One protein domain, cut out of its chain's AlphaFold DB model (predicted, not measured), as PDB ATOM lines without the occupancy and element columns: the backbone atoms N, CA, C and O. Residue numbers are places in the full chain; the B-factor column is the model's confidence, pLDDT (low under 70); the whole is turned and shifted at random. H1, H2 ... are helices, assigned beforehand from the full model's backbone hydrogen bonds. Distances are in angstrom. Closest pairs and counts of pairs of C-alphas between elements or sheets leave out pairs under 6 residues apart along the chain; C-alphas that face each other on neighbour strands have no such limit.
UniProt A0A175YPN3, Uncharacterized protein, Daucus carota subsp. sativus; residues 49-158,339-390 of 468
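Overview. This is residues 49 to 158 and 339 to 390 of the 468 residues of an uncharacterized protein of Daucus carota subsp. sativus (UniProt A0A175YPN3). Five helices stand in an up-and-down bundle, with H4 in the middle, the hairpin of H2 and H3 on one side of it and the hairpin of H5 and H6 on another. H1 crosses H2 steeply with its flank, and its first residues reach H5; beyond H1 a long link loops back to H2, with residues 80 to 85 sticking out. The printed part has 162 residues with six named helices, H1 to H6 in order, and no named strand; the class is all helix. It is compact, with a radius of gyration of the C-alphas of 15.6 A, and spans 43 by 39 by 27 A.

Along the chain. Find C-alpha 49 at (445.408, 724.075, 365.282); from there H1, residues 49 to 65, runs 24.7 A. H2, residues 84 to 104, runs 30.3 A with a kink of 27 degrees near residue 91. Next come H3, residues 108 to 121, 20.0 A, and H4, residues 128 to 147, 28.8 A. After the cut, look at C-alpha 343 at (432.734, 714.060, 350.550), where H5, residues 343 to 365, begins its 31.6 A. H6, residues 372 to 388, runs 21.9 A, with a kink of 38 degrees near residue 382, to C-alpha 388 at (430.525, 720.962, 353.610).

Arrangement. Begin at H4, the hub, which touches the five other helices. H2 to H6 form the bundle, up and down, each running against the one before it. H3 and H4 are a hairpin at a shallow tilt of 25 degrees, closest at the C-alphas of Phe 108 and Ile 144, 6.4 A. H2 and H3 are a hairpin too, closest at the C-alphas of Ser 99 and Ala 111, 4.4 A. Residues 135 to 143 of H4 touch residues 381 to 388 of H6, closest at the C-alphas of Ala 139 and Arg 385, 5.3 A. H5 and H6 are a hairpin at a shallow tilt of 10 degrees, closest at the C-alphas of Phe 347 and Val 388, 6.2 A. H1 touches H2 at a steep tilt of 58 degrees, closest at the C-alphas of Ala 56 and Val 90, 5.4 A. H3 and H5 are apart. Every O i to N i+4 pair is within hydrogen-bond range in H1, H4 and H5; in H2 it is 15 of 17, in H3 9 of 10 and in H6 10 of 13.

Size, cuts and confidence. The farthest C-alphas, those of Ser 80 and Asp 157, are 49.3 A apart. Residues 159 to 338 are not printed; C-alphas 158 and 339 are 19.8 A apart across this cut. The link from H1 to H2 is long, 18 residues. Mean pLDDT of the printed part is 86.3; residues 64 to 85 are under 70.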
ATOM      1  N   THR A  49     446.749 724.566 365.627       92.38
ATOM      2  CA  THR A  49     445.408 724.075 365.282       92.38
ATOM      3  C   THR A  49     445.500 722.931 364.262       92.38
ATOM      4  O   THR A  49     444.868 721.893 364.432       92.38
ATOM      5  N   VAL A  50     446.367 723.068 363.250       92.06
ATOM      6  CA  VAL A  50     446.621 722.042 362.222       92.06
ATOM      7  C   VAL A  50     447.165 720.745 362.831       92.06
ATOM      8  O   VAL A  50     446.761 719.658 362.417       92.06
ATOM      9  N   ASP A  51     448.076 720.837 363.801       92.75
ATOM     10  CA  ASP A  51     448.652 719.657 364.457       92.75
ATOM     11  C   ASP A  51     447.594 718.913 365.277       92.75
ATOM     12  O   ASP A  51     447.530 717.685 365.223       92.75
ATOM     13  N   ILE A  52     446.710 719.644 365.966       93.81
ATOM     14  CA  ILE A  52     445.570 719.066 366.694       93.81
ATOM     15  C   ILE A  52     444.627 718.342 365.726       93.81
ATOM     16  O   ILE A  52     444.242 717.200 365.990       93.81
ATOM     17  N   ILE A  53     444.312 718.949 364.572       94.25
ATOM     18  CA  ILE A  53     443.506 718.294 363.531       94.25
ATOM     19  C   ILE A  53     444.179 717.008 363.039       94.25
ATOM     20  O   ILE A  53     443.514 715.978 362.951       94.25
ATOM     21  N   LYS A  54     445.489 717.025 362.767       92.06
ATOM     22  CA  LYS A  54     446.230 715.830 362.324       92.06
ATOM     23  C   LYS A  54     446.207 714.716 363.374       92.06
ATOM     24  O   LYS A  54     445.908 713.576 363.036       92.06
ATOM     25  N   VAL A  55     446.427 715.048 364.649       91.81
ATOM     26  CA  VAL A  55     446.329 714.081 365.757       91.81
ATOM     27  C   VAL A  55     444.923 713.481 365.843       91.81
ATOM     28  O   VAL A  55     444.777 712.267 365.999       91.81
ATOM     29  N   ALA A  56     443.877 714.302 365.716       92.38
ATOM     30  CA  ALA A  56     442.496 713.827 365.707       92.38
ATOM     31  C   ALA A  56     442.212 712.912 364.505       92.38
ATOM     32  O   ALA A  56     441.561 711.880 364.660       92.38
ATOM     33  N   MET A  57     442.730 713.240 363.321       90.88
ATOM     34  CA  MET A  57     442.592 712.405 362.126       90.88
ATOM     35  C   MET A  57     443.269 711.044 362.291       90.88
ATOM     36  O   MET A  57     442.645 710.024 362.001       90.88
ATOM     37  N   ASP A  58     444.501 711.005 362.800       89.25
ATOM     38  CA  ASP A  58     445.220 709.749 363.045       89.25
ATOM     39  C   ASP A  58     444.456 708.862 364.039       89.25
ATOM     40  O   ASP A  58     444.255 707.667 363.798       89.25
ATOM     41  N   LYS A  59     443.944 709.462 365.125       88.62
ATOM     42  CA  LYS A  59     443.066 708.777 366.083       88.62
ATOM     43  C   LYS A  59     441.792 708.256 365.395       88.62
ATOM     44  O   LYS A  59     441.439 707.092 365.571       88.62
ATOM     45  N   PHE A  60     441.121 709.072 364.581       88.56
ATOM     46  CA  PHE A  60     439.896 708.694 363.863       88.56
ATOM     47  C   PHE A  60     440.107 707.526 362.880       88.56
ATOM     48  O   PHE A  60     439.296 706.595 362.830       88.56
ATOM     49  N   LEU A  61     441.214 707.532 362.131       86.00
ATOM     50  CA  LEU A  61     441.578 706.442 361.223       86.00
ATOM     51  C   LEU A  61     441.875 705.147 361.986       86.00
ATOM     52  O   LEU A  61     441.415 704.073 361.586       86.00
ATOM     53  N   GLY A  62     442.575 705.247 363.122       79.56
ATOM     54  CA  GLY A  62     442.804 704.120 364.025       79.56
ATOM     55  C   GLY A  62     441.496 703.480 364.498       79.56
ATOM     56  O   GLY A  62     441.344 702.260 364.409       79.56
ATOM     57  N   LEU A  63     440.522 704.294 364.911       76.38
ATOM     58  CA  LEU A  63     439.202 703.832 365.359       76.38
ATOM     59  C   LEU A  63     438.400 703.170 364.230       76.38
ATOM     60  O   LEU A  63     437.783 702.132 364.440       76.38
ATOM     61  N   SER A  64     438.454 703.724 363.018       68.31
ATOM     62  CA  SER A  64     437.719 703.197 361.858       68.31
ATOM     63  C   SER A  64     438.232 701.829 361.387       68.31
ATOM     64  O   SER A  64     437.479 701.040 360.819       68.31
ATOM     65  N   SER A  65     439.512 701.527 361.632       63.97
ATOM     66  CA  SER A  65     440.130 700.238 361.286       63.97
ATOM     67  C   SER A  65     439.780 699.101 362.259       63.97
ATOM     68  O   SER A  65     439.835 697.924 361.894       63.97
ATOM     69  N   GLN A  66     439.388 699.434 363.490       57.53
ATOM     70  CA  GLN A  66     438.984 698.472 364.508       57.53
ATOM     71  C   GLN A  66     437.467 698.276 364.404       57.53
ATOM     72  O   GLN A  66     436.684 699.086 364.880       57.53
ATOM     73  N   SER A  67     437.047 697.190 363.751       44.41
ATOM     74  CA  SER A  67     435.656 696.794 363.438       44.41
ATOM     75  C   SER A  67     434.698 696.605 364.648       44.41
ATOM     76  O   SER A  67     433.735 695.843 364.561       44.41
ATOM     77  N   CYS A  68     434.911 697.253 365.792       41.50
ATOM     78  CA  CYS A  68     434.108 697.054 366.994       41.50
ATOM     79  C   CYS A  68     433.910 698.366 367.768       41.50
ATOM     80  O   CYS A  68     434.688 698.698 368.655       41.50
ATOM     81  N   GLY A  69     432.822 699.084 367.473       45.00
ATOM     82  CA  GLY A  69     432.294 700.134 368.349       45.00
ATOM     83  C   GLY A  69     431.677 701.310 367.603       45.00
ATOM     84  O   GLY A  69     432.293 701.894 366.720       45.00
ATOM     85  N   ASP A  70     430.449 701.676 367.974       50.72
ATOM     86  CA  ASP A  70     429.870 702.981 367.635       50.72
ATOM     87  C   ASP A  70     430.821 704.072 368.184       50.72
ATOM     88  O   ASP A  70     431.196 703.965 369.356       50.72
ATOM     89  N   PRO A  71     431.226 705.111 367.423       47.62
ATOM     90  CA  PRO A  71     432.146 706.150 367.912       47.62
ATOM     91  C   PRO A  71     431.677 706.821 369.214       47.62
ATOM     92  O   PRO A  71     432.492 707.274 370.011       47.62
ATOM     93  N   CYS A  72     430.363 706.807 369.477       45.88
ATOM     94  CA  CYS A  72     429.766 707.240 370.741       45.88
ATOM     95  C   CYS A  72     430.242 706.455 371.981       45.88
ATOM     96  O   CYS A  72     430.085 706.954 373.090       45.88
ATOM     97  N   MET A  73     430.788 705.245 371.833       46.91
ATOM     98  CA  MET A  73     431.151 704.363 372.955       46.91
ATOM     99  C   MET A  73     432.621 704.490 373.392       46.91
ATOM    100  O   MET A  73     432.999 703.890 374.395       46.91
ATOM    101  N   LEU A  74     433.457 705.248 372.669       49.50
ATOM    102  CA  LEU A  74     434.922 705.232 372.849       49.50
ATOM    103  C   LEU A  74     435.514 706.481 373.513       49.50
ATOM    104  O   LEU A  74     436.710 706.530 373.783       49.50
ATOM    105  N   VAL A  75     434.676 707.443 373.889       48.19
ATOM    106  CA  VAL A  75     435.096 708.633 374.650       48.19
ATOM    107  C   VAL A  75     435.400 708.280 376.119       48.19
ATOM    108  O   VAL A  75     436.071 709.020 376.828       48.19
ATOM    109  N   HIS A  76     434.985 707.094 376.583       44.09
ATOM    110  CA  HIS A  76     435.273 706.603 377.935       44.09
ATOM    111  C   HIS A  76     436.481 705.660 378.045       44.09
ATOM    112  O   HIS A  76     436.853 705.287 379.158       44.09
ATOM    113  N   SER A  77     437.140 705.287 376.942       41.62
ATOM    114  CA  SER A  77     438.415 704.561 377.007       41.62
ATOM    115  C   SER A  77     439.573 705.554 376.990       41.62
ATOM    116  O   SER A  77     440.116 705.866 375.932       41.62
ATOM    117  N   GLY A  78     439.929 706.062 378.171       43.56
ATOM    118  CA  GLY A  78     441.111 706.897 378.368       43.56
ATOM    119  C   GLY A  78     442.372 706.185 377.880       43.56
ATOM    120  O   GLY A  78     442.865 705.259 378.523       43.56
ATOM    121  N   TYR A  79     442.900 706.623 376.739       41.62
ATOM    122  CA  TYR A  79     444.241 706.268 376.294       41.62
ATOM    123  C   TYR A  79     445.228 707.244 376.938       41.62
ATOM    124  O   TYR A  79     445.311 708.412 376.569       41.62
ATOM    125  N   SER A  80     445.974 706.754 377.929       45.53
ATOM    126  CA  SER A  80     446.945 707.528 378.702       45.53
ATOM    127  C   SER A  80     448.224 707.801 377.897       45.53
ATOM    128  O   SER A  80     449.197 707.048 377.981       45.53
ATOM    129  N   GLY A  81     448.232 708.874 377.108       48.06
ATOM    130  CA  GLY A  81     449.438 709.309 376.390       48.06
ATOM    131  C   GLY A  81     449.547 710.809 376.112       48.06
ATOM    132  O   GLY A  81     450.649 711.282 375.843       48.06
ATOM    133  N   LEU A  82     448.447 711.562 376.198       48.69
ATOM    134  CA  LEU A  82     448.405 713.013 375.996       48.69
ATOM    135  C   LEU A  82     447.983 713.711 377.300       48.69
ATOM    136  O   LEU A  82     447.420 713.078 378.193       48.69
ATOM    137  N   SER A  83     448.321 714.995 377.461       56.19
ATOM    138  CA  SER A  83     447.821 715.782 378.598       56.19
ATOM    139  C   SER A  83     446.316 716.004 378.455       56.19
ATOM    140  O   SER A  83     445.839 716.149 377.331       56.19
ATOM    141  N   SER A  84     445.589 716.103 379.573       65.56
ATOM    142  CA  SER A  84     444.130 716.324 379.582       65.56
ATOM    143  C   SER A  84     443.695 717.491 378.687       65.56
ATOM    144  O   SER A  84     442.737 717.360 377.945       65.56
ATOM    145  N   GLU A  85     444.477 718.575 378.657       62.88
ATOM    146  CA  GLU A  85     444.221 719.759 377.819       62.88
ATOM    147  C   GLU A  85     444.278 719.480 376.304       62.88
ATOM    148  O   GLU A  85     443.566 720.110 375.532       62.88
ATOM    149  N   ILE A  86     445.122 718.545 375.847       71.31
ATOM    150  CA  ILE A  86     445.184 718.178 374.420       71.31
ATOM    151  C   ILE A  86     443.989 717.299 374.071       71.31
ATOM    152  O   ILE A  86     443.434 717.422 372.982       71.31
ATOM    153  N   ASP A  87     443.601 716.402 374.977       77.62
ATOM    154  CA  ASP A  87     442.419 715.579 374.763       77.62
ATOM    155  C   ASP A  87     441.151 716.449 374.688       77.62
ATOM    156  O   ASP A  87     440.344 716.207 373.792       77.62
ATOM    157  N   ASP A  88     441.055 717.526 375.480       83.69
ATOM    158  CA  ASP A  88     439.948 718.500 375.430       83.69
ATOM    159  C   ASP A  88     439.828 719.216 374.064       83.69
ATOM    160  O   ASP A  88     438.722 719.503 373.603       83.69
ATOM    161  N   GLU A  89     440.946 719.485 373.380       89.25
ATOM    162  CA  GLU A  89     440.961 720.101 372.039       89.25
ATOM    163  C   GLU A  89     440.771 719.066 370.912       89.25
ATOM    164  O   GLU A  89     440.179 719.349 369.870       89.25
ATOM    165  N   VAL A  90     441.254 717.835 371.099       92.06
ATOM    166  CA  VAL A  90     441.165 716.756 370.101       92.06
ATOM    167  C   VAL A  90     439.764 716.138 370.051       92.06
ATOM    168  O   VAL A  90     439.274 715.785 368.975       92.06
ATOM    169  N   GLU A  91     439.104 715.997 371.197       92.00
ATOM    170  CA  GLU A  91     437.776 715.399 371.333       92.00
ATOM    171  C   GLU A  91     436.689 716.038 370.435       92.00
ATOM    172  O   GLU A  91     436.045 715.299 369.678       92.00
ATOM    173  N   PRO A  92     436.479 717.373 370.416       95.00
ATOM    174  CA  PRO A  92     435.474 717.988 369.544       95.00
ATOM    175  C   PRO A  92     435.731 717.716 368.055       95.00
ATOM    176  O   PRO A  92     434.780 717.562 367.282       95.00
ATOM    177  N   VAL A  93     437.000 717.600 367.652       96.81
ATOM    178  CA  VAL A  93     437.398 717.281 366.274       96.81
ATOM    179  C   VAL A  93     437.075 715.825 365.933       96.81
ATOM    180  O   VAL A  93     436.583 715.548 364.840       96.81
ATOM    181  N   LEU A  94     437.285 714.891 366.864       95.19
ATOM    182  CA  LEU A  94     436.920 713.483 366.678       95.19
ATOM    183  C   LEU A  94     435.417 713.309 366.462       95.19
ATOM    184  O   LEU A  94     435.006 712.609 365.534       95.19
ATOM    185  N   PHE A  95     434.590 713.975 367.273       96.00
ATOM    186  CA  PHE A  95     433.142 713.961 367.074       96.00
ATOM    187  C   PHE A  95     432.742 714.565 365.732       96.00
ATOM    188  O   PHE A  95     431.831 714.051 365.079       96.00
ATOM    189  N   LEU A  96     433.427 715.622 365.298       98.19
ATOM    190  CA  LEU A  96     433.168 716.258 364.016       98.19
ATOM    191  C   LEU A  96     433.501 715.320 362.845       98.19
ATOM    192  O   LEU A  96     432.663 715.133 361.963       98.19
ATOM    193  N   LEU A  97     434.678 714.684 362.858       97.44
ATOM    194  CA  LEU A  97     435.099 713.711 361.842       97.44
ATOM    195  C   LEU A  97     434.160 712.500 361.798       97.44
ATOM    196  O   LEU A  97     433.705 712.105 360.726       97.44
ATOM    197  N   ALA A  98     433.801 711.955 362.963       95.56
ATOM    198  CA  ALA A  98     432.847 710.857 363.055       95.56
ATOM    199  C   ALA A  98     431.453 711.266 362.560       95.56
ATOM    200  O   ALA A  98     430.779 710.481 361.895       95.56
ATOM    201  N   SER A  99     431.014 712.496 362.840       97.19
ATOM    202  CA  SER A  99     429.755 713.023 362.309       97.19
ATOM    203  C   SER A  99     429.794 713.104 360.787       97.19
ATOM    204  O   SER A  99     428.855 712.647 360.138       97.19
ATOM    205  N   ALA A 100     430.875 713.647 360.220       97.69
ATOM    206  CA  ALA A 100     431.054 713.767 358.777       97.69
ATOM    207  C   ALA A 100     431.041 712.392 358.094       97.69
ATOM    208  O   ALA A 100     430.323 712.215 357.112       97.69
ATOM    209  N   ASP A 101     431.714 711.392 358.668       96.25
ATOM    210  CA  ASP A 101     431.672 710.008 358.181       96.25
ATOM    211  C   ASP A 101     430.245 709.442 358.188       96.25
ATOM    212  O   ASP A 101     429.782 708.857 357.206       96.25
ATOM    213  N   LYS A 102     429.487 709.658 359.267       96.69
ATOM    214  CA  LYS A 102     428.093 709.200 359.334       96.69
ATOM    215  C   LYS A 102     427.211 709.912 358.311       96.69
ATOM    216  O   LYS A 102     426.342 709.264 357.737       96.69
ATOM    217  N   VAL A 103     427.455 711.192 358.036       96.75
ATOM    218  CA  VAL A 103     426.777 711.928 356.957       96.75
ATOM    219  C   VAL A 103     427.147 711.380 355.578       96.75
ATOM    220  O   VAL A 103     426.252 711.201 354.757       96.75
ATOM    221  N   ALA A 104     428.422 711.054 355.340       95.25
ATOM    222  CA  ALA A 104     428.889 710.443 354.094       95.25
ATOM    223  C   ALA A 104     428.186 709.106 353.801       95.25
ATOM    224  O   ALA A 104     427.935 708.771 352.649       95.25
ATOM    225  N   ASN A 105     427.839 708.370 354.859       95.12
ATOM    226  CA  ASN A 105     427.137 707.089 354.803       95.12
ATOM    227  C   ASN A 105     425.609 707.210 354.989       95.12
ATOM    228  O   ASN A 105     424.958 706.213 355.297       95.12
ATOM    229  N   GLU A 106     425.038 708.416 354.877       95.38
ATOM    230  CA  GLU A 106     423.597 708.702 355.033       95.38
ATOM    231  C   GLU A 106     422.988 708.279 356.394       95.38
ATOM    232  O   GLU A 106     421.775 708.158 356.561       95.38
ATOM    233  N   GLN A 107     423.815 708.103 357.427       96.44
ATOM    234  CA  GLN A 107     423.400 707.756 358.792       96.44
ATOM    235  C   GLN A 107     423.066 709.018 359.604       96.44
ATOM    236  O   GLN A 107     423.681 709.298 360.639       96.44
ATOM    237  N   PHE A 108     422.084 709.794 359.138       96.25
ATOM    238  CA  PHE A 108     421.791 711.140 359.647       96.25
ATOM    239  C   PHE A 108     421.438 711.191 361.142       96.25
ATOM    240  O   PHE A 108     421.895 712.091 361.844       96.25
ATOM    241  N   ASP A 109     420.702 710.210 361.671       94.69
ATOM    242  CA  ASP A 109     420.364 710.169 363.103       94.69
ATOM    243  C   ASP A 109     421.601 709.996 363.991       94.69
ATOM    244  O   ASP A 109     421.710 710.612 365.054       94.69
ATOM    245  N   ARG A 110     422.563 709.172 363.555       94.31
ATOM    246  CA  ARG A 110     423.839 708.989 364.263       94.31
ATOM    247  C   ARG A 110     424.705 710.236 364.150       94.31
ATOM    248  O   ARG A 110     425.244 710.684 365.158       94.31
ATOM    249  N   ALA A 111     424.769 710.831 362.961       96.25
ATOM    250  CA  ALA A 111     425.474 712.089 362.749       96.25
ATOM    251  C   ALA A 111     424.944 713.205 363.663       96.25
ATOM    252  O   ALA A 111     425.731 713.888 364.308       96.25
ATOM    253  N   ARG A 112     423.618 713.357 363.803       95.50
ATOM    254  CA  ARG A 112     423.013 714.368 364.694       95.50
ATOM    255  C   ARG A 112     423.355 714.153 366.168       95.50
ATOM    256  O   ARG A 112     423.542 715.132 366.888       95.50
ATOM    257  N   LYS A 113     423.449 712.897 366.621       94.38
ATOM    258  CA  LYS A 113     423.881 712.578 367.992       94.38
ATOM    259  C   LYS A 113     425.333 712.986 368.225       94.38
ATOM    260  O   LYS A 113     425.618 713.632 369.227       94.38
ATOM    261  N   LEU A 114     426.232 712.683 367.294       93.94
ATOM    262  CA  LEU A 114     427.640 713.081 367.393       93.94
ATOM    263  C   LEU A 114     427.806 714.610 367.307       93.94
ATOM    264  O   LEU A 114     428.479 715.199 368.147       93.94
ATOM    265  N   LEU A 115     427.088 715.276 366.397       95.12
ATOM    266  CA  LEU A 115     427.061 716.740 366.298       95.12
ATOM    267  C   LEU A 115     426.552 717.418 367.571       95.12
ATOM    268  O   LEU A 115     426.992 718.520 367.891       95.12
ATOM    269  N   SER A 116     425.643 716.780 368.315       94.38
ATOM    270  CA  SER A 116     425.209 717.325 369.605       94.38
ATOM    271  C   SER A 116     426.370 717.439 370.597       94.38
ATOM    272  O   SER A 116     426.443 718.437 371.308       94.38
ATOM    273  N   MET A 117     427.336 716.512 370.557       94.06
ATOM    274  CA  MET A 117     428.561 716.596 371.362       94.06
ATOM    275  C   MET A 117     429.457 717.740 370.889       94.06
ATOM    276  O   MET A 117     429.915 718.530 371.713       94.06
ATOM    277  N   CYS A 118     429.614 717.929 369.571       93.88
ATOM    278  CA  CYS A 118     430.324 719.093 369.033       93.88
ATOM    279  C   CYS A 118     429.735 720.412 369.554       93.88
ATOM    280  O   CYS A 118     430.493 721.290 369.940       93.88
ATOM    281  N   ARG A 119     428.403 720.563 369.630       92.06
ATOM    282  CA  ARG A 119     427.778 721.800 370.147       92.06
ATOM    283  C   ARG A 119     428.060 722.063 371.625       92.06
ATOM    284  O   ARG A 119     428.025 723.215 372.038       92.06
ATOM    285  N   HIS A 120     428.293 721.017 372.414       91.94
ATOM    286  CA  HIS A 120     428.647 721.161 373.825       91.94
ATOM    287  C   HIS A 120     430.118 721.533 374.026       91.94
ATOM    288  O   HIS A 120     430.433 722.225 374.990       91.94
ATOM    289  N   LEU A 121     430.995 721.092 373.122       93.06
ATOM    290  CA  LEU A 121     432.446 721.254 373.240       93.06
ATOM    291  C   LEU A 121     433.009 722.425 372.415       93.06
ATOM    292  O   LEU A 121     434.105 722.901 372.697       93.06
ATOM    293  N   ALA A 122     432.282 722.894 371.398       95.06
ATOM    294  CA  ALA A 122     432.707 723.954 370.487       95.06
ATOM    295  C   ALA A 122     432.057 725.305 370.815       95.06
ATOM    296  O   ALA A 122     430.903 725.387 371.234       95.06
ATOM    297  N   SER A 123     432.786 726.391 370.559       94.06
ATOM    298  CA  SER A 123     432.344 727.761 370.822       94.06
ATOM    299  C   SER A 123     432.937 728.725 369.801       94.06
ATOM    300  O   SER A 123     434.112 728.619 369.467       94.06
ATOM    301  N   CYS A 124     432.158 729.719 369.359       92.69
ATOM    302  CA  CYS A 124     432.630 730.791 368.473       92.69
ATOM    303  C   CYS A 124     433.550 731.818 369.168       92.69
ATOM    304  O   CYS A 124     434.125 732.687 368.512       92.69
ATOM    305  N   THR A 125     433.708 731.729 370.490       92.31
ATOM    306  CA  THR A 125     434.640 732.552 371.277       92.31
ATOM    307  C   THR A 125     435.708 731.725 371.987       92.31
ATOM    308  O   THR A 125     436.442 732.285 372.797       92.31
ATOM    309  N   GLY A 126     435.747 730.413 371.742       92.56
ATOM    310  CA  GLY A 126     436.704 729.489 372.344       92.56
ATOM    311  C   GLY A 126     438.068 729.509 371.657       92.56
ATOM    312  O   GLY A 126     438.383 730.458 370.935       92.56
ATOM    313  N   SER A 127     438.842 728.438 371.846       93.38
ATOM    314  CA  SER A 127     440.113 728.208 371.147       93.38
ATOM    315  C   SER A 127     439.928 728.174 369.616       93.38
ATOM    316  O   SER A 127     438.816 727.938 369.131       93.38
ATOM    317  N   PRO A 128     440.994 728.344 368.813       95.00
ATOM    318  CA  PRO A 128     440.926 728.192 367.356       95.00
ATOM    319  C   PRO A 128     440.269 726.891 366.892       95.00
ATOM    320  O   PRO A 128     439.489 726.901 365.938       95.00
ATOM    321  N   VAL A 129     440.536 725.780 367.583       96.44
ATOM    322  CA  VAL A 129     439.951 724.470 367.274       96.44
ATOM    323  C   VAL A 129     438.461 724.464 367.607       96.44
ATOM    324  O   VAL A 129     437.655 724.055 366.772       96.44
ATOM    325  N   GLN A 130     438.061 724.978 368.774       96.25
ATOM    326  CA  GLN A 130     436.649 725.102 369.138       96.25
ATOM    327  C   GLN A 130     435.878 725.984 368.147       96.25
ATOM    328  O   GLN A 130     434.763 725.633 367.757       96.25
ATOM    329  N   ARG A 131     436.467 727.100 367.699       96.81
ATOM    330  CA  ARG A 131     435.854 727.988 366.698       96.81
ATOM    331  C   ARG A 131     435.739 727.294 365.342       96.81
ATOM    332  O   ARG A 131     434.674 727.334 364.729       96.81
ATOM    333  N   LEU A 132     436.783 726.594 364.901       97.62
ATOM    334  CA  LEU A 132     436.757 725.797 363.673       97.62
ATOM    335  C   LEU A 132     435.647 724.735 363.720       97.62
ATOM    336  O   LEU A 132     434.814 724.670 362.814       97.62
ATOM    337  N   VAL A 133     435.594 723.940 364.794       98.19
ATOM    338  CA  VAL A 133     434.574 722.897 364.975       98.19
ATOM    339  C   VAL A 133     433.176 723.502 365.007       98.19
ATOM    340  O   VAL A 133     432.269 722.935 364.404       98.19
ATOM    341  N   TYR A 134     432.994 724.666 365.635       97.75
ATOM    342  CA  TYR A 134     431.713 725.371 365.665       97.75
ATOM    343  C   TYR A 134     431.180 725.647 364.249       97.75
ATOM    344  O   TYR A 134     430.054 725.257 363.932       97.75
ATOM    345  N   TYR A 135     431.989 726.249 363.371       97.94
ATOM    346  CA  TYR A 135     431.553 726.578 362.007       97.94
ATOM    347  C   TYR A 135     431.351 725.334 361.131       97.94
ATOM    348  O   TYR A 135     430.375 725.259 360.381       97.94
ATOM    349  N   PHE A 136     432.220 724.323 361.245       98.31
ATOM    350  CA  PHE A 136     432.049 723.064 360.510       98.31
ATOM    351  C   PHE A 136     430.817 722.276 360.977       98.31
ATOM    352  O   PHE A 136     430.096 721.720 360.149       98.31
ATOM    353  N   ALA A 137     430.536 722.253 362.284       98.00
ATOM    354  CA  ALA A 137     429.359 721.592 362.840       98.00
ATOM    355  C   ALA A 137     428.057 722.249 362.360       98.00
ATOM    356  O   ALA A 137     427.111 721.539 362.018       98.00
ATOM    357  N   GLN A 138     428.018 723.585 362.271       96.69
ATOM    358  CA  GLN A 138     426.878 724.314 361.705       96.69
ATOM    359  C   GLN A 138     426.637 723.957 360.236       96.69
ATOM    360  O   GLN A 138     425.507 723.648 359.857       96.69
ATOM    361  N   ALA A 139     427.694 723.947 359.420       96.94
ATOM    362  CA  ALA A 139     427.584 723.583 358.010       96.94
ATOM    363  C   ALA A 139     427.123 722.122 357.830       96.94
ATOM    364  O   ALA A 139     426.275 721.823 356.985       96.94
ATOM    365  N   LEU A 140     427.617 721.201 358.666       97.50
ATOM    366  CA  LEU A 140     427.216 719.796 358.614       97.50
ATOM    367  C   LEU A 140     425.763 719.586 359.064       97.50
ATOM    368  O   LEU A 140     425.033 718.813 358.447       97.50
ATOM    369  N   GLU A 141     425.317 720.295 360.103       96.50
ATOM    370  CA  GLU A 141     423.914 720.297 360.525       96.50
ATOM    371  C   GLU A 141     422.993 720.802 359.413       96.50
ATOM    372  O   GLU A 141     421.955 720.195 359.141       96.50
ATOM    373  N   GLU A 142     423.383 721.875 358.730       95.06
ATOM    374  CA  GLU A 142     422.631 722.383 357.592       95.06
ATOM    375  C   GLU A 142     422.546 721.348 356.461       95.06
ATOM    376  O   GLU A 142     421.457 721.115 355.930       95.06
ATOM    377  N   LYS A 143     423.656 720.666 356.138       95.25
ATOM    378  CA  LYS A 143     423.659 719.572 355.156       95.25
ATOM    379  C   LYS A 143     422.638 718.495 355.517       95.25
ATOM    380  O   LYS A 143     421.851 718.085 354.666       95.25
ATOM    381  N   ILE A 144     422.635 718.052 356.775       95.94
ATOM    382  CA  ILE A 144     421.696 717.036 357.266       95.94
ATOM    383  C   ILE A 144     420.254 717.527 357.111       95.94
ATOM    384  O   ILE A 144     419.409 716.799 356.594       95.94
ATOM    385  N   ASN A 145     419.968 718.767 357.511       94.69
ATOM    386  CA  ASN A 145     418.626 719.333 357.412       94.69
ATOM    387  C   ASN A 145     418.142 719.449 355.957       94.69
ATOM    388  O   ASN A 145     416.971 719.177 355.692       94.69
ATOM    389  N   ARG A 146     419.033 719.785 355.012       92.38
ATOM    390  CA  ARG A 146     418.740 719.774 353.567       92.38
ATOM    391  C   ARG A 146     418.456 718.355 353.065       92.38
ATOM    392  O   ARG A 146     417.441 718.139 352.410       92.38
ATOM    393  N   LYS A 147     419.290 717.366 353.418       92.44
ATOM    394  CA  LYS A 147     419.106 715.957 353.009       92.44
ATOM    395  C   LYS A 147     417.836 715.317 353.576       92.44
ATOM    396  O   LYS A 147     417.227 714.490 352.909       92.44
ATOM    397  N   LEU A 148     417.417 715.719 354.774       92.75
ATOM    398  CA  LEU A 148     416.166 715.270 355.397       92.75
ATOM    399  C   LEU A 148     414.925 716.041 354.908       92.75
ATOM    400  O   LEU A 148     413.823 715.755 355.370       92.75
ATOM    401  N   GLY A 149     415.081 717.033 354.023       90.00
ATOM    402  CA  GLY A 149     413.973 717.862 353.535       90.00
ATOM    403  C   GLY A 149     413.356 718.783 354.596       90.00
ATOM    404  O   GLY A 149     412.241 719.263 354.415       90.00
ATOM    405  N   ILE A 150     414.061 719.031 355.707       90.19
ATOM    406  CA  ILE A 150     413.628 719.952 356.774       90.19
ATOM    407  C   ILE A 150     413.737 721.403 356.292       90.19
ATOM    408  O   ILE A 150     412.898 722.240 356.615       90.19
ATOM    409  N   VAL A 151     414.782 721.692 355.516       84.94
ATOM    410  CA  VAL A 151     414.990 722.973 354.841       84.94
ATOM    411  C   VAL A 151     414.805 722.738 353.350       84.94
ATOM    412  O   VAL A 151     415.423 721.829 352.792       84.94
ATOM    413  N   SER A 152     413.960 723.544 352.706       78.88
ATOM    414  CA  SER A 152     413.799 723.511 351.253       78.88
ATOM    415  C   SER A 152     415.140 723.779 350.576       78.88
ATOM    416  O   SER A 152     415.814 724.751 350.916       78.88
ATOM    417  N   SER A 153     415.510 722.910 349.637       78.88
ATOM    418  CA  SER A 153     416.709 723.053 348.818       78.88
ATOM    419  C   SER A 153     416.306 723.302 347.368       78.88
ATOM    420  O   SER A 153     415.737 722.416 346.734       78.88
ATOM    421  N   GLU A 154     416.633 724.474 346.832       79.69
ATOM    422  CA  GLU A 154     416.618 724.772 345.389       79.69
ATOM    423  C   GLU A 154     417.972 724.418 344.734       79.69
ATOM    424  O   GLU A 154     418.298 724.853 343.629       79.69
ATOM    425  N   GLY A 155     418.801 723.628 345.427       84.00
ATOM    426  CA  GLY A 155     420.089 723.152 344.937       84.00
ATOM    427  C   GLY A 155     421.072 724.293 344.683       84.00
ATOM    428  O   GLY A 155     421.457 725.018 345.603       84.00
ATOM    429  N   ARG A 156     421.493 724.448 343.423       81.81
ATOM    430  CA  ARG A 156     422.475 725.460 343.007       81.81
ATOM    431  C   ARG A 156     421.964 726.894 343.154       81.81
ATOM    432  O   ARG A 156     422.761 727.785 343.448       81.81
ATOM    433  N   ASP A 157     420.667 727.129 342.980       83.75
ATOM    434  CA  ASP A 157     420.111 728.486 343.029       83.75
ATOM    435  C   ASP A 157     420.098 729.050 344.456       83.75
ATOM    436  O   ASP A 157     420.409 730.227 344.651       83.75
ATOM    437  N   ASP A 158     419.886 728.200 345.467       83.00
ATOM    438  CA  ASP A 158     420.077 728.572 346.876       83.00
ATOM    439  C   ASP A 158     421.508 729.037 347.145       83.00
ATOM    440  O   ASP A 158     421.737 730.053 347.805       83.00
ATOM    441  N   THR A 339     438.180 720.109 345.599       82.81
ATOM    442  CA  THR A 339     437.550 719.703 344.335       82.81
ATOM    443  C   THR A 339     437.239 718.208 344.252       82.81
ATOM    444  O   THR A 339     436.516 717.815 343.339       82.81
ATOM    445  N   SER A 340     437.704 717.387 345.210       85.44
ATOM    446  CA  SER A 340     437.455 715.931 345.231       85.44
ATOM    447  C   SER A 340     435.968 715.596 345.078       85.44
ATOM    448  O   SER A 340     435.110 716.289 345.619       85.44
ATOM    449  N   ALA A 341     435.637 714.518 344.367       85.00
ATOM    450  CA  ALA A 341     434.262 714.020 344.274       85.00
ATOM    451  C   ALA A 341     433.804 713.311 345.563       85.00
ATOM    452  O   ALA A 341     432.606 713.283 345.858       85.00
ATOM    453  N   ASP A 342     434.739 712.813 346.374       90.75
ATOM    454  CA  ASP A 342     434.445 712.192 347.665       90.75
ATOM    455  C   ASP A 342     434.195 713.251 348.753       90.75
ATOM    456  O   ASP A 342     434.943 714.223 348.886       90.75
ATOM    457  N   PHE A 343     433.112 713.091 349.520       93.00
ATOM    458  CA  PHE A 343     432.734 714.060 350.550       93.00
ATOM    459  C   PHE A 343     433.737 714.119 351.704       93.00
ATOM    460  O   PHE A 343     434.044 715.217 352.163       93.00
ATOM    461  N   MET A 344     434.258 712.975 352.157       93.94
ATOM    462  CA  MET A 344     435.196 712.934 353.276       93.94
ATOM    463  C   MET A 344     436.543 713.533 352.889       93.94
ATOM    464  O   MET A 344     437.090 714.319 353.662       93.94
ATOM    465  N   ASP A 345     437.032 713.256 351.681       92.44
ATOM    466  CA  ASP A 345     438.259 713.878 351.172       92.44
ATOM    467  C   ASP A 345     438.131 715.407 351.127       92.44
ATOM    468  O   ASP A 345     439.009 716.122 351.617       92.44
ATOM    469  N   ARG A 346     437.011 715.927 350.599       91.88
ATOM    470  CA  ARG A 346     436.733 717.375 350.602       91.88
ATOM    471  C   ARG A 346     436.634 717.938 352.014       91.88
ATOM    472  O   ARG A 346     437.179 719.007 352.282       91.88
ATOM    473  N   PHE A 347     435.919 717.246 352.900       95.00
ATOM    474  CA  PHE A 347     435.712 717.671 354.281       95.00
ATOM    475  C   PHE A 347     437.047 717.802 355.017       95.00
ATOM    476  O   PHE A 347     437.309 718.831 355.634       95.00
ATOM    477  N   ILE A 348     437.912 716.794 354.898       94.69
ATOM    478  CA  ILE A 348     439.247 716.767 355.504       94.69
ATOM    479  C   ILE A 348     440.148 717.846 354.895       94.69
ATOM    480  O   ILE A 348     440.791 718.590 355.637       94.69
ATOM    481  N   GLY A 349     440.175 717.972 353.563       93.19
ATOM    482  CA  GLY A 349     440.956 719.004 352.877       93.19
ATOM    483  C   GLY A 349     440.560 720.417 353.315       93.19
ATOM    484  O   GLY A 349     441.424 721.232 353.651       93.19
ATOM    485  N   GLY A 350     439.253 720.678 353.411       94.50
ATOM    486  CA  GLY A 350     438.708 721.919 353.955       94.50
ATOM    487  C   GLY A 350     439.064 722.125 355.427       94.50
ATOM    488  O   GLY A 350     439.497 723.214 355.796       94.50
ATOM    489  N   LEU A 351     438.928 721.095 356.264       95.94
ATOM    490  CA  LEU A 351     439.229 721.173 357.697       95.94
ATOM    491  C   LEU A 351     440.696 721.541 357.943       95.94
ATOM    492  O   LEU A 351     440.972 722.436 358.738       95.94
ATOM    493  N   ILE A 352     441.632 720.918 357.221       95.06
ATOM    494  CA  ILE A 352     443.065 721.235 357.311       95.06
ATOM    495  C   ILE A 352     443.325 722.677 356.863       95.06
ATOM    496  O   ILE A 352     443.975 723.434 357.584       95.06
ATOM    497  N   HIS A 353     442.794 723.082 355.707       94.94
ATOM    498  CA  HIS A 353     443.010 724.428 355.179       94.94
ATOM    499  C   HIS A 353     442.463 725.512 356.121       94.94
ATOM    500  O   HIS A 353     443.180 726.440 356.501       94.94
ATOM    501  N   TYR A 354     441.216 725.367 356.573       96.44
ATOM    502  CA  TYR A 354     440.616 726.319 357.501       96.44
ATOM    503  C   TYR A 354     441.265 726.271 358.882       96.44
ATOM    504  O   TYR A 354     441.407 727.323 359.491       96.44
ATOM    505  N   SER A 355     441.754 725.122 359.359       96.50
ATOM    506  CA  SER A 355     442.506 725.087 360.622       96.50
ATOM    507  C   SER A 355     443.737 725.997 360.592       96.50
ATOM    508  O   SER A 355     443.993 726.696 361.567       96.50
ATOM    509  N   ALA A 356     444.440 726.082 359.456       95.88
ATOM    510  CA  ALA A 356     445.568 726.994 359.290       95.88
ATOM    511  C   ALA A 356     445.132 728.471 359.236       95.88
ATOM    512  O   ALA A 356     445.811 729.326 359.799       95.88
ATOM    513  N   LEU A 357     443.988 728.783 358.614       95.25
ATOM    514  CA  LEU A 357     443.428 730.143 358.611       95.25
ATOM    515  C   LEU A 357     442.978 730.597 360.006       95.25
ATOM    516  O   LEU A 357     443.230 731.743 360.378       95.25
ATOM    517  N   PHE A 358     442.333 729.718 360.776       95.56
ATOM    518  CA  PHE A 358     441.929 730.004 362.155       95.56
ATOM    519  C   PHE A 358     443.151 730.183 363.066       95.56
ATOM    520  O   PHE A 358     443.177 731.141 363.831       95.56
ATOM    521  N   ASP A 359     444.189 729.347 362.920       94.62
ATOM    522  CA  ASP A 359     445.477 729.493 363.623       94.62
ATOM    523  C   ASP A 359     446.153 730.838 363.304       94.62
ATOM    524  O   ASP A 359     446.605 731.552 364.198       94.62
ATOM    525  N   ALA A 360     446.181 731.221 362.022       93.56
ATOM    526  CA  ALA A 360     446.757 732.488 361.581       93.56
ATOM    527  C   ALA A 360     445.985 733.695 362.125       93.56
ATOM    528  O   ALA A 360     446.588 734.662 362.586       93.56
ATOM    529  N   VAL A 361     444.653 733.656 362.095       92.62
ATOM    530  CA  VAL A 361     443.813 734.722 362.657       92.62
ATOM    531  C   VAL A 361     444.013 734.848 364.160       92.62
ATOM    532  O   VAL A 361     444.149 735.967 364.652       92.62
ATOM    533  N   ASP A 362     444.064 733.729 364.873       92.50
ATOM    534  CA  ASP A 362     444.257 733.711 366.318       92.50
ATOM    535  C   ASP A 362     445.565 734.391 366.726       92.50
ATOM    536  O   ASP A 362     445.566 735.345 367.505       92.50
ATOM    537  N   LEU A 363     446.668 733.980 366.096       91.69
ATOM    538  CA  LEU A 363     448.000 734.488 366.407       91.69
ATOM    539  C   LEU A 363     448.226 735.920 365.902       91.69
ATOM    540  O   LEU A 363     448.921 736.696 366.560       91.69
ATOM    541  N   CYS A 364     447.668 736.291 364.744       91.00
ATOM    542  CA  CYS A 364     447.921 737.599 364.134       91.00
ATOM    543  C   CYS A 364     446.958 738.701 364.595       91.00
ATOM    544  O   CYS A 364     447.383 739.850 364.721       91.00
ATOM    545  N   LEU A 365     445.672 738.402 364.803       87.00
ATOM    546  CA  LEU A 365     444.681 739.394 365.243       87.00
ATOM    547  C   LEU A 365     444.485 739.386 366.760       87.00
ATOM    548  O   LEU A 365     444.228 740.454 367.320       87.00
ATOM    549  N   GLY A 366     444.630 738.227 367.408       81.88
ATOM    550  CA  GLY A 366     444.367 738.033 368.830       81.88
ATOM    551  C   GLY A 366     442.877 737.901 369.164       81.88
ATOM    552  O   GLY A 366     442.000 738.418 368.466       81.88
ATOM    553  N   ASP A 367     442.584 737.242 370.286       75.56
ATOM    554  CA  ASP A 367     441.214 736.900 370.688       75.56
ATOM    555  C   ASP A 367     440.306 738.089 371.014       75.56
ATOM    556  O   ASP A 367     439.087 738.017 370.855       75.56
ATOM    557  N   SER A 368     440.884 739.196 371.476       82.44
ATOM    558  CA  SER A 368     440.140 740.395 371.867       82.44
ATOM    559  C   SER A 368     439.815 741.316 370.692       82.44
ATOM    560  O   SER A 368     439.113 742.315 370.867       82.44
ATOM    561  N   ASN A 369     440.320 741.016 369.492       88.31
ATOM    562  CA  ASN A 369     440.122 741.877 368.342       88.31
ATOM    563  C   ASN A 369     438.671 741.782 367.843       88.31
ATOM    564  O   ASN A 369     438.243 740.712 367.398       88.31
ATOM    565  N   PRO A 370     437.911 742.894 367.826       91.12
ATOM    566  CA  PRO A 370     436.503 742.876 367.425       91.12
ATOM    567  C   PRO A 370     436.303 742.476 365.958       91.12
ATOM    568  O   PRO A 370     435.189 742.162 365.553       91.12
ATOM    569  N   GLN A 371     437.371 742.490 365.158       92.19
ATOM    570  CA  GLN A 371     437.350 742.108 363.753       92.19
ATOM    571  C   GLN A 371     437.540 740.602 363.520       92.19
ATOM    572  O   GLN A 371     437.253 740.133 362.420       92.19
ATOM    573  N   ARG A 372     437.966 739.835 364.539       93.31
ATOM    574  CA  ARG A 372     438.189 738.381 364.444       93.31
ATOM    575  C   ARG A 372     436.906 737.637 364.074       93.31
ATOM    576  O   ARG A 372     436.833 737.009 363.026       93.31
ATOM    577  N   MET A 373     435.873 737.763 364.907       92.62
ATOM    578  CA  MET A 373     434.615 737.034 364.723       92.62
ATOM    579  C   MET A 373     433.892 737.408 363.414       92.62
ATOM    580  O   MET A 373     433.420 736.502 362.728       92.62
ATOM    581  N   PRO A 374     433.837 738.687 362.987       91.69
ATOM    582  CA  PRO A 374     433.352 739.022 361.651       91.69
ATOM    583  C   PRO A 374     434.193 738.427 360.513       91.69
ATOM    584  O   PRO A 374     433.627 738.037 359.496       91.69
ATOM    585  N   MET A 375     435.521 738.332 360.657       92.12
ATOM    586  CA  MET A 375     436.368 737.670 359.659       92.12
ATOM    587  C   MET A 375     436.007 736.180 359.540       92.12
ATOM    588  O   MET A 375     435.725 735.685 358.448       92.12
ATOM    589  N   GLU A 376     435.930 735.482 360.671       94.19
ATOM    590  CA  GLU A 376     435.568 734.063 360.726       94.19
ATOM    591  C   GLU A 376     434.142 733.823 360.185       94.19
ATOM    592  O   GLU A 376     433.925 732.957 359.337       94.19
ATOM    593  N   GLY A 377     433.170 734.639 360.600       90.62
ATOM    594  CA  GLY A 377     431.759 734.482 360.243       90.62
ATOM    595  C   GLY A 377     431.385 734.916 358.821       90.62
ATOM    596  O   GLY A 377     430.571 734.250 358.187       90.62
ATOM    597  N   TYR A 378     431.959 736.002 358.296       87.88
ATOM    598  CA  TYR A 378     431.574 736.548 356.984       87.88
ATOM    599  C   TYR A 378     432.558 736.229 355.857       87.88
ATOM    600  O   TYR A 378     432.207 736.418 354.695       87.88
ATOM    601  N   TYR A 379     433.767 735.744 356.157       88.38
ATOM    602  CA  TYR A 379     434.761 735.427 355.126       88.38
ATOM    603  C   TYR A 379     435.202 733.959 355.141       88.38
ATOM    604  O   TYR A 379     435.367 733.383 354.065       88.38
ATOM    605  N   PHE A 380     435.332 733.311 356.307       92.75
ATOM    606  CA  PHE A 380     435.716 731.890 356.368       92.75
ATOM    607  C   PHE A 380     434.527 730.936 356.300       92.75
ATOM    608  O   PHE A 380     434.500 730.057 355.436       92.75
ATOM    609  N   CYS A 381     433.526 731.136 357.163       91.69
ATOM    610  CA  CYS A 381     432.301 730.335 357.207       91.69
ATOM    611  C   CYS A 381     431.668 730.136 355.818       91.69
ATOM    612  O   CYS A 381     431.283 729.012 355.498       91.69
ATOM    613  N   PRO A 382     431.654 731.144 354.927       89.00
ATOM    614  CA  PRO A 382     431.200 730.938 353.571       89.00
ATOM    615  C   PRO A 382     431.906 729.832 352.781       89.00
ATOM    616  O   PRO A 382     431.249 728.989 352.172       89.00
ATOM    617  N   GLY A 383     433.237 729.802 352.777       90.31
ATOM    618  CA  GLY A 383     433.936 728.737 352.062       90.31
ATOM    619  C   GLY A 383     433.818 727.386 352.774       90.31
ATOM    620  O   GLY A 383     433.664 726.372 352.101       90.31
ATOM    621  N   ILE A 384     433.722 727.360 354.110       94.38
ATOM    622  CA  ILE A 384     433.377 726.134 354.860       94.38
ATOM    623  C   ILE A 384     432.020 725.590 354.389       94.38
ATOM    624  O   ILE A 384     431.899 724.412 354.053       94.38
ATOM    625  N   ARG A 385     431.005 726.454 354.296       92.19
ATOM    626  CA  ARG A 385     429.659 726.090 353.839       92.19
ATOM    627  C   ARG A 385     429.660 725.583 352.393       92.19
ATOM    628  O   ARG A 385     428.975 724.604 352.107       92.19
ATOM    629  N   GLN A 386     430.457 726.183 351.500       89.75
ATOM    630  CA  GLN A 386     430.642 725.688 350.124       89.75
ATOM    631  C   GLN A 386     431.171 724.253 350.082       89.75
ATOM    632  O   GLN A 386     430.709 723.456 349.273       89.75
ATOM    633  N   ILE A 387     432.123 723.912 350.950       91.06
ATOM    634  CA  ILE A 387     432.765 722.591 350.970       91.06
ATOM    635  C   ILE A 387     431.863 721.537 351.619       91.06
ATOM    636  O   ILE A 387     431.780 720.405 351.139       91.06
ATOM    637  N   VAL A 388     431.224 721.903 352.732       94.62
ATOM    638  CA  VAL A 388     430.525 720.962 353.610       94.62
ATOM    639  C   VAL A 388     429.054 720.834 353.225       94.62
ATOM    640  O   VAL A 388     428.571 719.722 353.025       94.62
ATOM    641  N   THR A 389     428.328 721.946 353.110       93.38
ATOM    642  CA  THR A 389     426.866 721.925 352.979       93.38
ATOM    643  C   THR A 389     426.423 721.463 351.597       93.38
ATOM    644  O   THR A 389     425.626 720.529 351.479       93.38
ATOM    645  N   PHE A 390     426.948 722.104 350.555       90.00
ATOM    646  CA  PHE A 390     426.500 721.904 349.181       90.00
ATOM    647  C   PHE A 390     427.154 720.675 348.549       90.00
ATOM    648  O   PHE A 390     428.340 720.402 348.747       90.00
TER     649      PHE A 390